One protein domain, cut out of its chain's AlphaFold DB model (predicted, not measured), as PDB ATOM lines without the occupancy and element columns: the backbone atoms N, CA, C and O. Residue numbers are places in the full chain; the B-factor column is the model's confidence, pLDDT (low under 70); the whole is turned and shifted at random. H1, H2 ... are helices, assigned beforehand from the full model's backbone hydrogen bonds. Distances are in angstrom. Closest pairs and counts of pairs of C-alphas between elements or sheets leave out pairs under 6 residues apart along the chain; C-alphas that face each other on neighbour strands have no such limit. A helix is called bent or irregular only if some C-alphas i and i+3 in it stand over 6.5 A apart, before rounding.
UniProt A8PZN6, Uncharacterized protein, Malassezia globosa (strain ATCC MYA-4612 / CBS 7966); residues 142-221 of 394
ATOM      1  N   LEU A 142      20.021  19.984  17.898       72.19
ATOM      2  CA  LEU A 142      20.825  19.875  16.685       72.19
ATOM      3  C   LEU A 142      20.001  19.353  15.497       72.19
ATOM      4  O   LEU A 142      20.233  19.756  14.363       72.19
ATOM      5  N   GLU A 143      19.022  18.479  15.736       73.44
ATOM      6  CA  GLU A 143      18.126  17.992  14.679       73.44
ATOM      7  C   GLU A 143      17.230  19.117  14.148       73.44
ATOM      8  O   GLU A 143      17.095  19.282  12.935       73.44
ATOM      9  N   ILE A 144      16.701  19.943  15.056       73.38
ATOM     10  CA  ILE A 144      15.926  21.146  14.721       73.38
ATOM     11  C   ILE A 144      16.816  22.136  13.962       73.38
ATOM     12  O   ILE A 144      16.449  22.593  12.883       73.38
ATOM     13  N   LEU A 145      18.036  22.373  14.453       73.62
ATOM     14  CA  LEU A 145      19.026  23.241  13.817       73.62
ATOM     15  C   LEU A 145      19.319  22.824  12.368       73.62
ATOM     16  O   LEU A 145      19.299  23.652  11.457       73.62
ATOM     17  N   LEU A 146      19.556  21.531  12.137       75.75
ATOM     18  CA  LEU A 146      19.864  20.996  10.812       75.75
ATOM     19  C   LEU A 146      18.657  21.026   9.868       75.75
ATOM     20  O   LEU A 146      18.851  21.203   8.669       75.75
ATOM     21  N   GLN A 147      17.438  20.828  10.371       75.00
ATOM     22  CA  GLN A 147      16.245  20.726   9.531       75.00
ATOM     23  C   GLN A 147      15.590  22.088   9.253       75.00
ATOM     24  O   GLN A 147      15.059  22.287   8.161       75.00
ATOM     25  N   GLU A 148      15.639  23.024  10.204       75.00
ATOM     26  CA  GLU A 148      15.038  24.358  10.072       75.00
ATOM     27  C   GLU A 148      15.977  25.359   9.396       75.00
ATOM     28  O   GLU A 148      15.538  26.121   8.532       75.00
ATOM     29  N   HIS A 149      17.271  25.347   9.739       75.25
ATOM     30  CA  HIS A 149      18.219  26.334   9.218       75.25
ATOM     31  C   HIS A 149      18.997  25.849   7.988       75.25
ATOM     32  O   HIS A 149      19.350  26.687   7.161       75.25
ATOM     33  N   LEU A 150      19.236  24.535   7.822       83.75
ATOM     34  CA  LEU A 150      19.951  23.968   6.660       83.75
ATOM     35  C   LEU A 150      19.255  22.739   6.035       83.75
ATOM     36  O   LEU A 150      19.811  21.628   6.003       83.75
ATOM     37  N   PRO A 151      18.043  22.929   5.484       84.12
ATOM     38  CA  PRO A 151      17.205  21.849   4.968       84.12
ATOM     39  C   PRO A 151      17.762  21.153   3.716       84.12
ATOM     40  O   PRO A 151      17.239  20.109   3.324       84.12
ATOM     41  N   HIS A 152      18.781  21.711   3.053       88.06
ATOM     42  CA  HIS A 152      19.299  21.212   1.779       88.06
ATOM     43  C   HIS A 152      20.657  20.508   1.946       88.06
ATOM     44  O   HIS A 152      21.695  21.158   1.857       88.06
ATOM     45  N   PRO A 153      20.695  19.181   2.180       88.75
ATOM     46  CA  PRO A 153      21.940  18.423   2.244       88.75
ATOM     47  C   PRO A 153      22.431  17.979   0.858       88.75
ATOM     48  O   PRO A 153      21.680  17.422   0.052       88.75
ATOM     49  N   CYS A 154      23.733  18.097   0.624       89.06
ATOM     50  CA  CYS A 154      24.423  17.399  -0.447       89.06
ATOM     51  C   CYS A 154      24.519  15.901  -0.124       89.06
ATOM     52  O   CYS A 154      24.986  15.488   0.936       89.06
ATOM     53  N   ARG A 155      24.132  15.049  -1.077       89.88
ATOM     54  CA  ARG A 155      24.142  13.585  -0.898       89.88
ATOM     55  C   ARG A 155      25.534  12.954  -0.992       89.88
ATOM     56  O   ARG A 155      25.673  11.783  -0.650       89.88
ATOM     57  N   GLN A 156      26.530  13.679  -1.501       86.88
ATOM     58  CA  GLN A 156      27.877  13.155  -1.754       86.88
ATOM     59  C   GLN A 156      28.842  13.415  -0.593       86.88
ATOM     60  O   GLN A 156      29.661  12.550  -0.294       86.88
ATOM     61  N   CYS A 157      28.733  14.565   0.073       85.38
ATOM     62  CA  CYS A 157      29.621  14.954   1.176       85.38
ATOM     63  C   CYS A 157      28.888  15.318   2.475       85.38
ATOM     64  O   CYS A 157      29.542  15.647   3.459       85.38
ATOM     65  N   ALA A 158      27.551  15.269   2.486       84.69
ATOM     66  CA  ALA A 158      26.711  15.678   3.611       84.69
ATOM     67  C   ALA A 158      26.841  17.156   4.028       84.69
ATOM     68  O   ALA A 158      26.282  17.526   5.063       84.69
ATOM     69  N   ASN A 159      27.505  18.005   3.227       84.06
ATOM     70  CA  ASN A 159      27.473  19.452   3.435       84.06
ATOM     71  C   ASN A 159      26.037  19.959   3.283       84.06
ATOM     72  O   ASN A 159      25.276  19.420   2.476       84.06
ATOM     73  N   ARG A 160      25.637  20.947   4.078       85.69
ATOM     74  CA  ARG A 160      24.251  21.426   4.109       85.69
ATOM     75  C   ARG A 160      24.192  22.898   3.749       85.69
ATOM     76  O   ARG A 160      25.104  23.644   4.076       85.69
ATOM     77  N   TYR A 161      23.090  23.288   3.121       85.62
ATOM     78  CA  TYR A 161      22.846  24.640   2.642       85.62
ATOM     79  C   TYR A 161      21.560  25.202   3.241       85.62
ATOM     80  O   TYR A 161      20.628  24.430   3.522       85.62
ATOM     81  N   PRO A 162      21.502  26.531   3.440       83.88
ATOM     82  CA  PRO A 162      20.323  27.189   3.968       83.88
ATOM     83  C   PRO A 162      19.108  27.007   3.055       83.88
ATOM     84  O   PRO A 162      19.214  26.622   1.890       83.88
ATOM     85  N   GLY A 163      17.922  27.262   3.599       82.75
ATOM     86  CA  GLY A 163      16.689  27.231   2.820       82.75
ATOM     87  C   GLY A 163      16.581  28.401   1.834       82.75
ATOM     88  O   GLY A 163      17.288  29.402   1.919       82.75
ATOM     89  N   GLY A 164      15.630  28.303   0.908       86.12
ATOM     90  CA  GLY A 164      15.331  29.372  -0.051       86.12
ATOM     91  C   GLY A 164      16.160  29.313  -1.338       86.12
ATOM     92  O   GLY A 164      16.938  28.391  -1.568       86.12
ATOM     93  N   GLU A 165      15.950  30.293  -2.219       85.81
ATOM     94  CA  GLU A 165      16.543  30.303  -3.565       85.81
ATOM     95  C   GLU A 165      18.072  30.446  -3.535       85.81
ATOM     96  O   GLU A 165      18.766  29.724  -4.245       85.81
ATOM     97  N   ALA A 166      18.602  31.306  -2.659       81.56
ATOM     98  CA  ALA A 166      20.043  31.511  -2.513       81.56
ATOM     99  C   ALA A 166      20.771  30.255  -2.002       81.56
ATOM    100  O   ALA A 166      21.815  29.886  -2.533       81.56
ATOM    101  N   GLY A 167      20.204  29.556  -1.012       83.38
ATOM    102  CA  GLY A 167      20.781  28.310  -0.507       83.38
ATOM    103  C   GLY A 167      20.673  27.156  -1.504       83.38
ATOM    104  O   GLY A 167      21.593  26.348  -1.614       83.38
ATOM    105  N   LYS A 168      19.606  27.120  -2.313       87.69
ATOM    106  CA  LYS A 168      19.503  26.183  -3.436       87.69
ATOM    107  C   LYS A 168      20.567  26.450  -4.504       87.69
ATOM    108  O   LYS A 168      21.197  25.501  -4.951       87.69
ATOM    109  N   HIS A 169      20.801  27.712  -4.863       87.00
ATOM    110  CA  HIS A 169      21.873  28.078  -5.793       87.00
ATOM    111  C   HIS A 169      23.247  27.661  -5.253       87.00
ATOM    112  O   HIS A 169      24.026  27.054  -5.974       87.00
ATOM    113  N   SER A 170      23.513  27.894  -3.964       85.00
ATOM    114  CA  SER A 170      24.754  27.447  -3.321       85.00
ATOM    115  C   SER A 170      24.917  25.921  -3.329       85.00
ATOM    116  O   SER A 170      26.033  25.433  -3.492       85.00
ATOM    117  N   LEU A 171      23.827  25.162  -3.165       87.69
ATOM    118  CA  LEU A 171      23.861  23.706  -3.316       87.69
ATOM    119  C   LEU A 171      24.172  23.310  -4.765       87.69
ATOM    120  O   LEU A 171      24.971  22.402  -4.978       87.69
ATOM    121  N   ASP A 172      23.556  23.963  -5.749       89.19
ATOM    122  CA  ASP A 172      23.798  23.684  -7.168       89.19
ATOM    123  C   ASP A 172      25.266  23.986  -7.547       89.19
ATOM    124  O   ASP A 172      25.933  23.128  -8.129       89.19
ATOM    125  N   ASP A 173      25.818  25.122  -7.100       86.19
ATOM    126  CA  ASP A 173      27.238  25.478  -7.268       86.19
ATOM    127  C   ASP A 173      28.170  24.424  -6.642       86.19
ATOM    128  O   ASP A 173      29.180  24.014  -7.226       86.19
ATOM    129  N   HIS A 174      27.810  23.919  -5.462       87.06
ATOM    130  CA  HIS A 174      28.556  22.855  -4.802       87.06
ATOM    131  C   HIS A 174      28.476  21.509  -5.540       87.06
ATOM    132  O   HIS A 174      29.456  20.756  -5.591       87.06
ATOM    133  N   LEU A 175      27.330  21.174  -6.138       89.19
ATOM    134  CA  LEU A 175      27.213  19.982  -6.976       89.19
ATOM    135  C   LEU A 175      28.123  20.094  -8.212       89.19
ATOM    136  O   LEU A 175      28.784  19.113  -8.570       89.19
ATOM    137  N   ASP A 176      28.246  21.284  -8.799       87.62
ATOM    138  CA  ASP A 176      29.191  21.572  -9.885       87.62
ATOM    139  C   ASP A 176      30.659  21.447  -9.449       87.62
ATOM    140  O   ASP A 176      31.486  20.863 -10.174       87.62
ATOM    141  N   TRP A 177      30.989  21.882  -8.229       83.62
ATOM    142  CA  TRP A 177      32.291  21.606  -7.616       83.62
ATOM    143  C   TRP A 177      32.547  20.098  -7.493       83.62
ATOM    144  O   TRP A 177      33.612  19.605  -7.890       83.62
ATOM    145  N   HIS A 178      31.557  19.328  -7.038       86.88
ATOM    146  CA  HIS A 178      31.654  17.873  -6.960       86.88
ATOM    147  C   HIS A 178      31.864  17.217  -8.328       86.88
ATOM    148  O   HIS A 178      32.682  16.295  -8.438       86.88
ATOM    149  N   PHE A 179      31.173  17.669  -9.379       86.88
ATOM    150  CA  PHE A 179      31.367  17.154 -10.737       86.88
ATOM    151  C   PHE A 179      32.794  17.389 -11.224       86.88
ATOM    152  O   PHE A 179      33.436  16.468 -11.744       86.88
ATOM    153  N   THR A 180      33.315  18.592 -11.000       81.94
ATOM    154  CA  THR A 180      34.682  18.960 -11.378       81.94
ATOM    155  C   THR A 180      35.706  18.134 -10.603       81.94
ATOM    156  O   THR A 180      36.603  17.525 -11.198       81.94
ATOM    157  N   ASN A 181      35.536  18.018  -9.286       78.12
ATOM    158  CA  ASN A 181      36.439  17.256  -8.436       78.12
ATOM    159  C   ASN A 181      36.399  15.746  -8.748       78.12
ATOM    160  O   ASN A 181      37.444  15.105  -8.837       78.12
ATOM    161  N   ASN A 182      35.223  15.167  -9.017       83.56
ATOM    162  CA  ASN A 182      35.085  13.756  -9.401       83.56
ATOM    163  C   ASN A 182      35.701  13.478 -10.779       83.56
ATOM    164  O   ASN A 182      36.450  12.511 -10.950       83.56
ATOM    165  N   ARG A 183      35.459  14.357 -11.764       81.88
ATOM    166  CA  ARG A 183      36.108  14.273 -13.081       81.88
ATOM    167  C   ARG A 183      37.631  14.250 -12.933       81.88
ATOM    168  O   ARG A 183      38.292  13.403 -13.537       81.88
ATOM    169  N   ARG A 184      38.173  15.110 -12.072       75.12
ATOM    170  CA  ARG A 184      39.605  15.172 -11.768       75.12
ATOM    171  C   ARG A 184      40.119  13.954 -10.997       75.12
ATOM    172  O   ARG A 184      41.197  13.445 -11.305       75.12
ATOM    173  N   ALA A 185      39.364  13.445 -10.028       74.94
ATOM    174  CA  ALA A 185      39.722  12.231  -9.299       74.94
ATOM    175  C   ALA A 185      39.857  11.039 -10.262       74.94
ATOM    176  O   ALA A 185      40.865  10.334 -10.242       74.94
ATOM    177  N   ARG A 186      38.910  10.878 -11.198       75.94
ATOM    178  CA  ARG A 186      38.958   9.846 -12.252       75.94
ATOM    179  C   ARG A 186      40.153  10.005 -13.196       75.94
ATOM    180  O   ARG A 186      40.753   9.007 -13.594       75.94
ATOM    181  N   ALA A 187      40.507  11.240 -13.539       70.06
ATOM    182  CA  ALA A 187      41.715  11.568 -14.298       70.06
ATOM    183  C   ALA A 187      43.009  11.231 -13.530       70.06
ATOM    184  O   ALA A 187      43.985  10.741 -14.101       70.06
ATOM    185  N   THR A 188      43.015  11.435 -12.211       66.44
ATOM    186  CA  THR A 188      44.186  11.190 -11.357       66.44
ATOM    187  C   THR A 188      44.401   9.702 -11.088       66.44
ATOM    188  O   THR A 188      45.544   9.257 -11.064       66.44
ATOM    189  N   LEU A 189      43.331   8.904 -10.988       62.91
ATOM    190  CA  LEU A 189      43.426   7.441 -10.889       62.91
ATOM    191  C   LEU A 189      44.202   6.832 -12.066       62.91
ATOM    192  O   LEU A 189      45.014   5.930 -11.864       62.91
ATOM    193  N   ALA A 190      44.036   7.375 -13.278       61.56
ATOM    194  CA  ALA A 190      44.822   6.955 -14.439       61.56
ATOM    195  C   ALA A 190      46.325   7.259 -14.273       61.56
ATOM    196  O   ALA A 190      47.164   6.484 -14.717       61.56
ATOM    197  N   ARG A 191      46.678   8.338 -13.563       63.25
ATOM    198  CA  ARG A 191      48.062   8.714 -13.214       63.25
ATOM    199  C   ARG A 191      48.564   8.054 -11.915       63.25
ATOM    200  O   ARG A 191      49.630   8.414 -11.420       63.25
ATOM    201  N   GLY A 192      47.831   7.092 -11.358       65.81
ATOM    202  CA  GLY A 192      48.187   6.396 -10.123       65.81
ATOM    203  C   GLY A 192      47.567   7.014  -8.864       65.81
ATOM    204  O   GLY A 192      47.569   8.227  -8.655       65.81
ATOM    205  N   GLN A 193      47.065   6.135  -7.994       63.03
ATOM    206  CA  GLN A 193      46.271   6.449  -6.800       63.03
ATOM    207  C   GLN A 193      46.953   7.407  -5.806       63.03
ATOM    208  O   GLN A 193      46.270   8.208  -5.168       63.03
ATOM    209  N   SER A 194      48.284   7.363  -5.686       66.81
ATOM    210  CA  SER A 194      49.039   8.130  -4.681       66.81
ATOM    211  C   SER A 194      48.960   9.648  -4.865       66.81
ATOM    212  O   SER A 194      49.126  10.393  -3.902       66.81
ATOM    213  N   ARG A 195      48.671  10.129  -6.078       65.81
ATOM    214  CA  ARG A 195      48.536  11.567  -6.358       65.81
ATOM    215  C   ARG A 195      47.165  12.129  -6.015       65.81
ATOM    216  O   ARG A 195      47.057  13.323  -5.776       65.81
ATOM    217  N   ALA A 196      46.135  11.288  -5.972       65.44
ATOM    218  CA  ALA A 196      44.791  11.726  -5.607       65.44
ATOM    219  C   ALA A 196      44.689  12.109  -4.121       65.44
ATOM    220  O   ALA A 196      43.725  12.751  -3.724       65.44
ATOM    221  N   TRP A 197      45.669  11.707  -3.306       68.94
ATOM    222  CA  TRP A 197      45.682  11.952  -1.864       68.94
ATOM    223  C   TRP A 197      46.317  13.293  -1.488       68.94
ATOM    224  O   TRP A 197      46.079  13.786  -0.391       68.94
ATOM    225  N   LEU A 198      47.137  13.875  -2.370       71.62
ATOM    226  CA  LEU A 198      47.860  15.112  -2.095       71.62
ATOM    227  C   LEU A 198      47.329  16.226  -2.982       71.62
ATOM    228  O   LEU A 198      47.552  16.243  -4.194       71.62
ATOM    229  N   ASP A 199      46.651  17.178  -2.357       69.19
ATOM    230  CA  ASP A 199      46.164  18.350  -3.055       69.19
ATOM    231  C   ASP A 199      47.273  19.415  -3.159       69.19
ATOM    232  O   ASP A 199      47.921  19.723  -2.155       69.19
ATOM    233  N   PRO A 200      47.553  19.980  -4.350       71.75
ATOM    234  CA  PRO A 200      48.455  21.116  -4.490       71.75
ATOM    235  C   PRO A 200      48.184  22.225  -3.470       71.75
ATOM    236  O   PRO A 200      47.035  22.599  -3.256       71.75
ATOM    237  N   ALA A 201      49.248  22.810  -2.908       73.69
ATOM    238  CA  ALA A 201      49.162  23.802  -1.832       73.69
ATOM    239  C   ALA A 201      48.207  24.970  -2.141       73.69
ATOM    240  O   ALA A 201      47.453  25.397  -1.277       73.69
ATOM    241  N   VAL A 202      48.185  25.455  -3.387       68.69
ATOM    242  CA  VAL A 202      47.273  26.531  -3.815       68.69
ATOM    243  C   VAL A 202      45.802  26.120  -3.678       68.69
ATOM    244  O   VAL A 202      44.967  26.943  -3.313       68.69
ATOM    245  N   ARG A 203      45.485  24.847  -3.946       66.75
ATOM    246  CA  ARG A 203      44.135  24.308  -3.775       66.75
ATOM    247  C   ARG A 203      43.846  24.003  -2.316       66.75
ATOM    248  O   ARG A 203      42.794  24.402  -1.853       66.75
ATOM    249  N   TRP A 204      44.799  23.442  -1.575       74.06
ATOM    250  CA  TRP A 204      44.662  23.269  -0.126       74.06
ATOM    251  C   TRP A 204      44.298  24.582   0.585       74.06
ATOM    252  O   TRP A 204      43.417  24.607   1.435       74.06
ATOM    253  N   VAL A 205      44.926  25.693   0.186       69.94
ATOM    254  CA  VAL A 205      44.669  27.022   0.763       69.94
ATOM    255  C   VAL A 205      43.287  27.580   0.390       69.94
ATOM    256  O   VAL A 205      42.697  28.286   1.199       69.94
ATOM    257  N   ARG A 206      42.753  27.281  -0.805       61.28
ATOM    258  CA  ARG A 206      41.433  27.777  -1.262       61.28
ATOM    259  C   ARG A 206      40.267  26.827  -0.960       61.28
ATOM    260  O   ARG A 206      39.149  27.288  -0.804       61.28
ATOM    261  N   SER A 207      40.511  25.524  -0.837       58.47
ATOM    262  CA  SER A 207      39.498  24.465  -0.680       58.47
ATOM    263  C   SER A 207      38.898  24.377   0.733       58.47
ATOM    264  O   SER A 207      38.250  23.385   1.059       58.47
ATOM    265  N   GLY A 208      39.158  25.359   1.597       52.28
ATOM    266  CA  GLY A 208      38.869  25.252   3.024       52.28
ATOM    267  C   GLY A 208      37.401  25.411   3.412       52.28
ATOM    268  O   GLY A 208      37.045  24.973   4.503       52.28
ATOM    269  N   PHE A 209      36.557  26.037   2.585       50.44
ATOM    270  CA  PHE A 209      35.180  26.340   3.001       50.44
ATOM    271  C   PHE A 209      34.275  26.855   1.879       50.44
ATOM    272  O   PHE A 209      33.089  26.555   1.854       50.44
ATOM    273  N   ASP A 210      34.839  27.626   0.954       55.97
ATOM    274  CA  ASP A 210      34.082  28.200  -0.144       55.97
ATOM    275  C   ASP A 210      33.965  27.156  -1.254       55.97
ATOM    276  O   ASP A 210      34.931  26.894  -1.973       55.97
ATOM    277  N   ASP A 211      32.765  26.603  -1.441       57.84
ATOM    278  CA  ASP A 211      32.335  25.813  -2.610       57.84
ATOM    279  C   ASP A 211      32.431  26.596  -3.942       57.84
ATOM    280  O   ASP A 211      31.785  26.283  -4.940       57.84
ATOM    281  N   VAL A 212      33.236  27.657  -3.971       58.41
ATOM    282  CA  VAL A 212      33.419  28.561  -5.087       58.41
ATOM    283  C   VAL A 212      34.289  27.860  -6.113       58.41
ATOM    284  O   VAL A 212      35.519  27.776  -6.010       58.41
ATOM    285  N   MET A 213      33.611  27.380  -7.152       57.12
ATOM    286  CA  MET A 213      34.251  27.042  -8.407       57.12
ATOM    287  C   MET A 213      35.078  28.239  -8.852       57.12
ATOM    288  O   MET A 213      34.578  29.366  -8.941       57.12
ATOM    289  N   PRO A 214      36.366  28.037  -9.108       56.97
ATOM    290  CA  PRO A 214      37.187  29.170  -9.394       56.97
ATOM    291  C   PRO A 214      36.857  29.719 -10.777       56.97
ATOM    292  O   PRO A 214      36.659  28.975 -11.741       56.97
ATOM    293  N   THR A 215      36.795  31.043 -10.866       56.16
ATOM    294  CA  THR A 215      36.457  31.729 -12.113       56.16
ATOM    295  C   THR A 215      37.432  31.330 -13.224       56.16
ATOM    296  O   THR A 215      38.593  31.012 -12.955       56.16
ATOM    297  N   SER A 216      36.985  31.335 -14.487       54.00
ATOM    298  CA  SER A 216      37.760  30.799 -15.625       54.00
ATOM    299  C   SER A 216      39.193  31.343 -15.731       54.00
ATOM    300  O   SER A 216      40.077  30.655 -16.234       54.00
ATOM    301  N   LYS A 217      39.450  32.548 -15.204       53.31
ATOM    302  CA  LYS A 217      40.785  33.156 -15.146       53.31
ATOM    303  C   LYS A 217      41.749  32.415 -14.224       53.31
ATOM    304  O   LYS A 217      42.918  32.288 -14.570       53.31
ATOM    305  N   ASP A 218      41.276  31.907 -13.092       52.94
ATOM    306  CA  ASP A 218      42.091  31.059 -12.231       52.94
ATOM    307  C   ASP A 218      42.067  29.588 -12.695       52.94
ATOM    308  O   ASP A 218      43.038  28.869 -12.476       52.94
ATOM    309  N   ALA A 219      41.000  29.138 -13.375       50.78
ATOM    310  CA  ALA A 219      40.852  27.753 -13.849       50.78
ATOM    311  C   ALA A 219      42.047  27.290 -14.709       50.78
ATOM    312  O   ALA A 219      42.575  26.192 -14.519       50.78
ATOM    313  N   HIS A 220      42.544  28.174 -15.579       42.66
ATOM    314  CA  HIS A 220      43.711  27.922 -16.429       42.66
ATOM    315  C   HIS A 220      45.036  27.779 -15.661       42.66
ATOM    316  O   HIS A 220      45.994  27.230 -16.198       42.66
ATOM    317  N   GLN A 221      45.114  28.252 -14.414       45.81
ATOM    318  CA  GLN A 221      46.321  28.146 -13.591       45.81
ATOM    319  C   GLN A 221      46.460  26.759 -12.940       45.81
ATOM    320  O   GLN A 221      47.570  26.394 -12.543       45.81
TER     321      GLN A 221
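Overview. This is residues 142 to 221 of the 394 residues of an uncharacterized protein of Malassezia globosa (strain ATCC MYA-4612 / CBS 7966) (UniProt A8PZN6). One long helix, H2, runs along the longer axis of a loose model, with three short helices, H1, H3 and H4, strung on loops round it and apart from it and from each other. H1 lies out by the end where H2 begins, and between them residues 149 to 163 run out and fold back as a small loop; H3 and H4 lie toward the other half of H2, and residues 215 to 220 stick out. The printed part has 80 residues with four named helices, in the order H1, H2, H3, H4, and no named strand; the class is all helix. The whole is loose, with a radius of gyration of the C-alphas of 14.9 A, and elongated, spanning 44 by 28 by 20 A.

Along the chain. Find C-alpha 164 at (15.331, 29.372, -0.051); from there H2, residues 164 to 190, runs 39.7 A to C-alpha 190 at (44.822, 6.955, -14.439), with x rising and y falling. Before it comes H1, residues 142 to 148, 9.9 A long, which begins at C-alpha 142 at (20.825, 19.875, 16.685). After H2 look for H3, residues 201 to 206, 8.7 A long. The printed part ends with H4, residues 216 to 221, 9.2 A long, at C-alpha 221 at (46.321, 28.146, -13.591).

Arrangement. Start from H2: it is apart from H1, from H3 and from H4, with no C-alpha of the one within 8 A of the other. H1 is also apart from H3 and H4, and H3 and H4 are apart. Between H1 and H2, look at residues 152 to 153, which pair with residues 160 to 161, antiparallel, in stretches too short to be named. Residues 215 to 220, of which 216 to 220 belong to H4, stand free. In H1 and H3 every O i to N i+4 pair is within hydrogen-bond range; in H2 it is 22 of 23, and in H4 0 of 2, where 2 of 3 O i to N i+3 pairs are within range. H4 is neither bent nor irregular, but only just: C-alphas 217 and 220 are 6.1 A apart.

Size, cuts and confidence. The two C-alphas farthest apart are those of Ile 144, in H1, and Arg 191, just after H2, at 44.4 A. The printed part has no cut. The link from H1 to H2, 15 residues, is long; those from H2 to H3 and from H3 to H4 are short. The mean pLDDT of the printed part is 73.5, and it is under 70 at residues 188 to 197, 199, 202 to 203 and 205 to 221; over H4 the mean is 50.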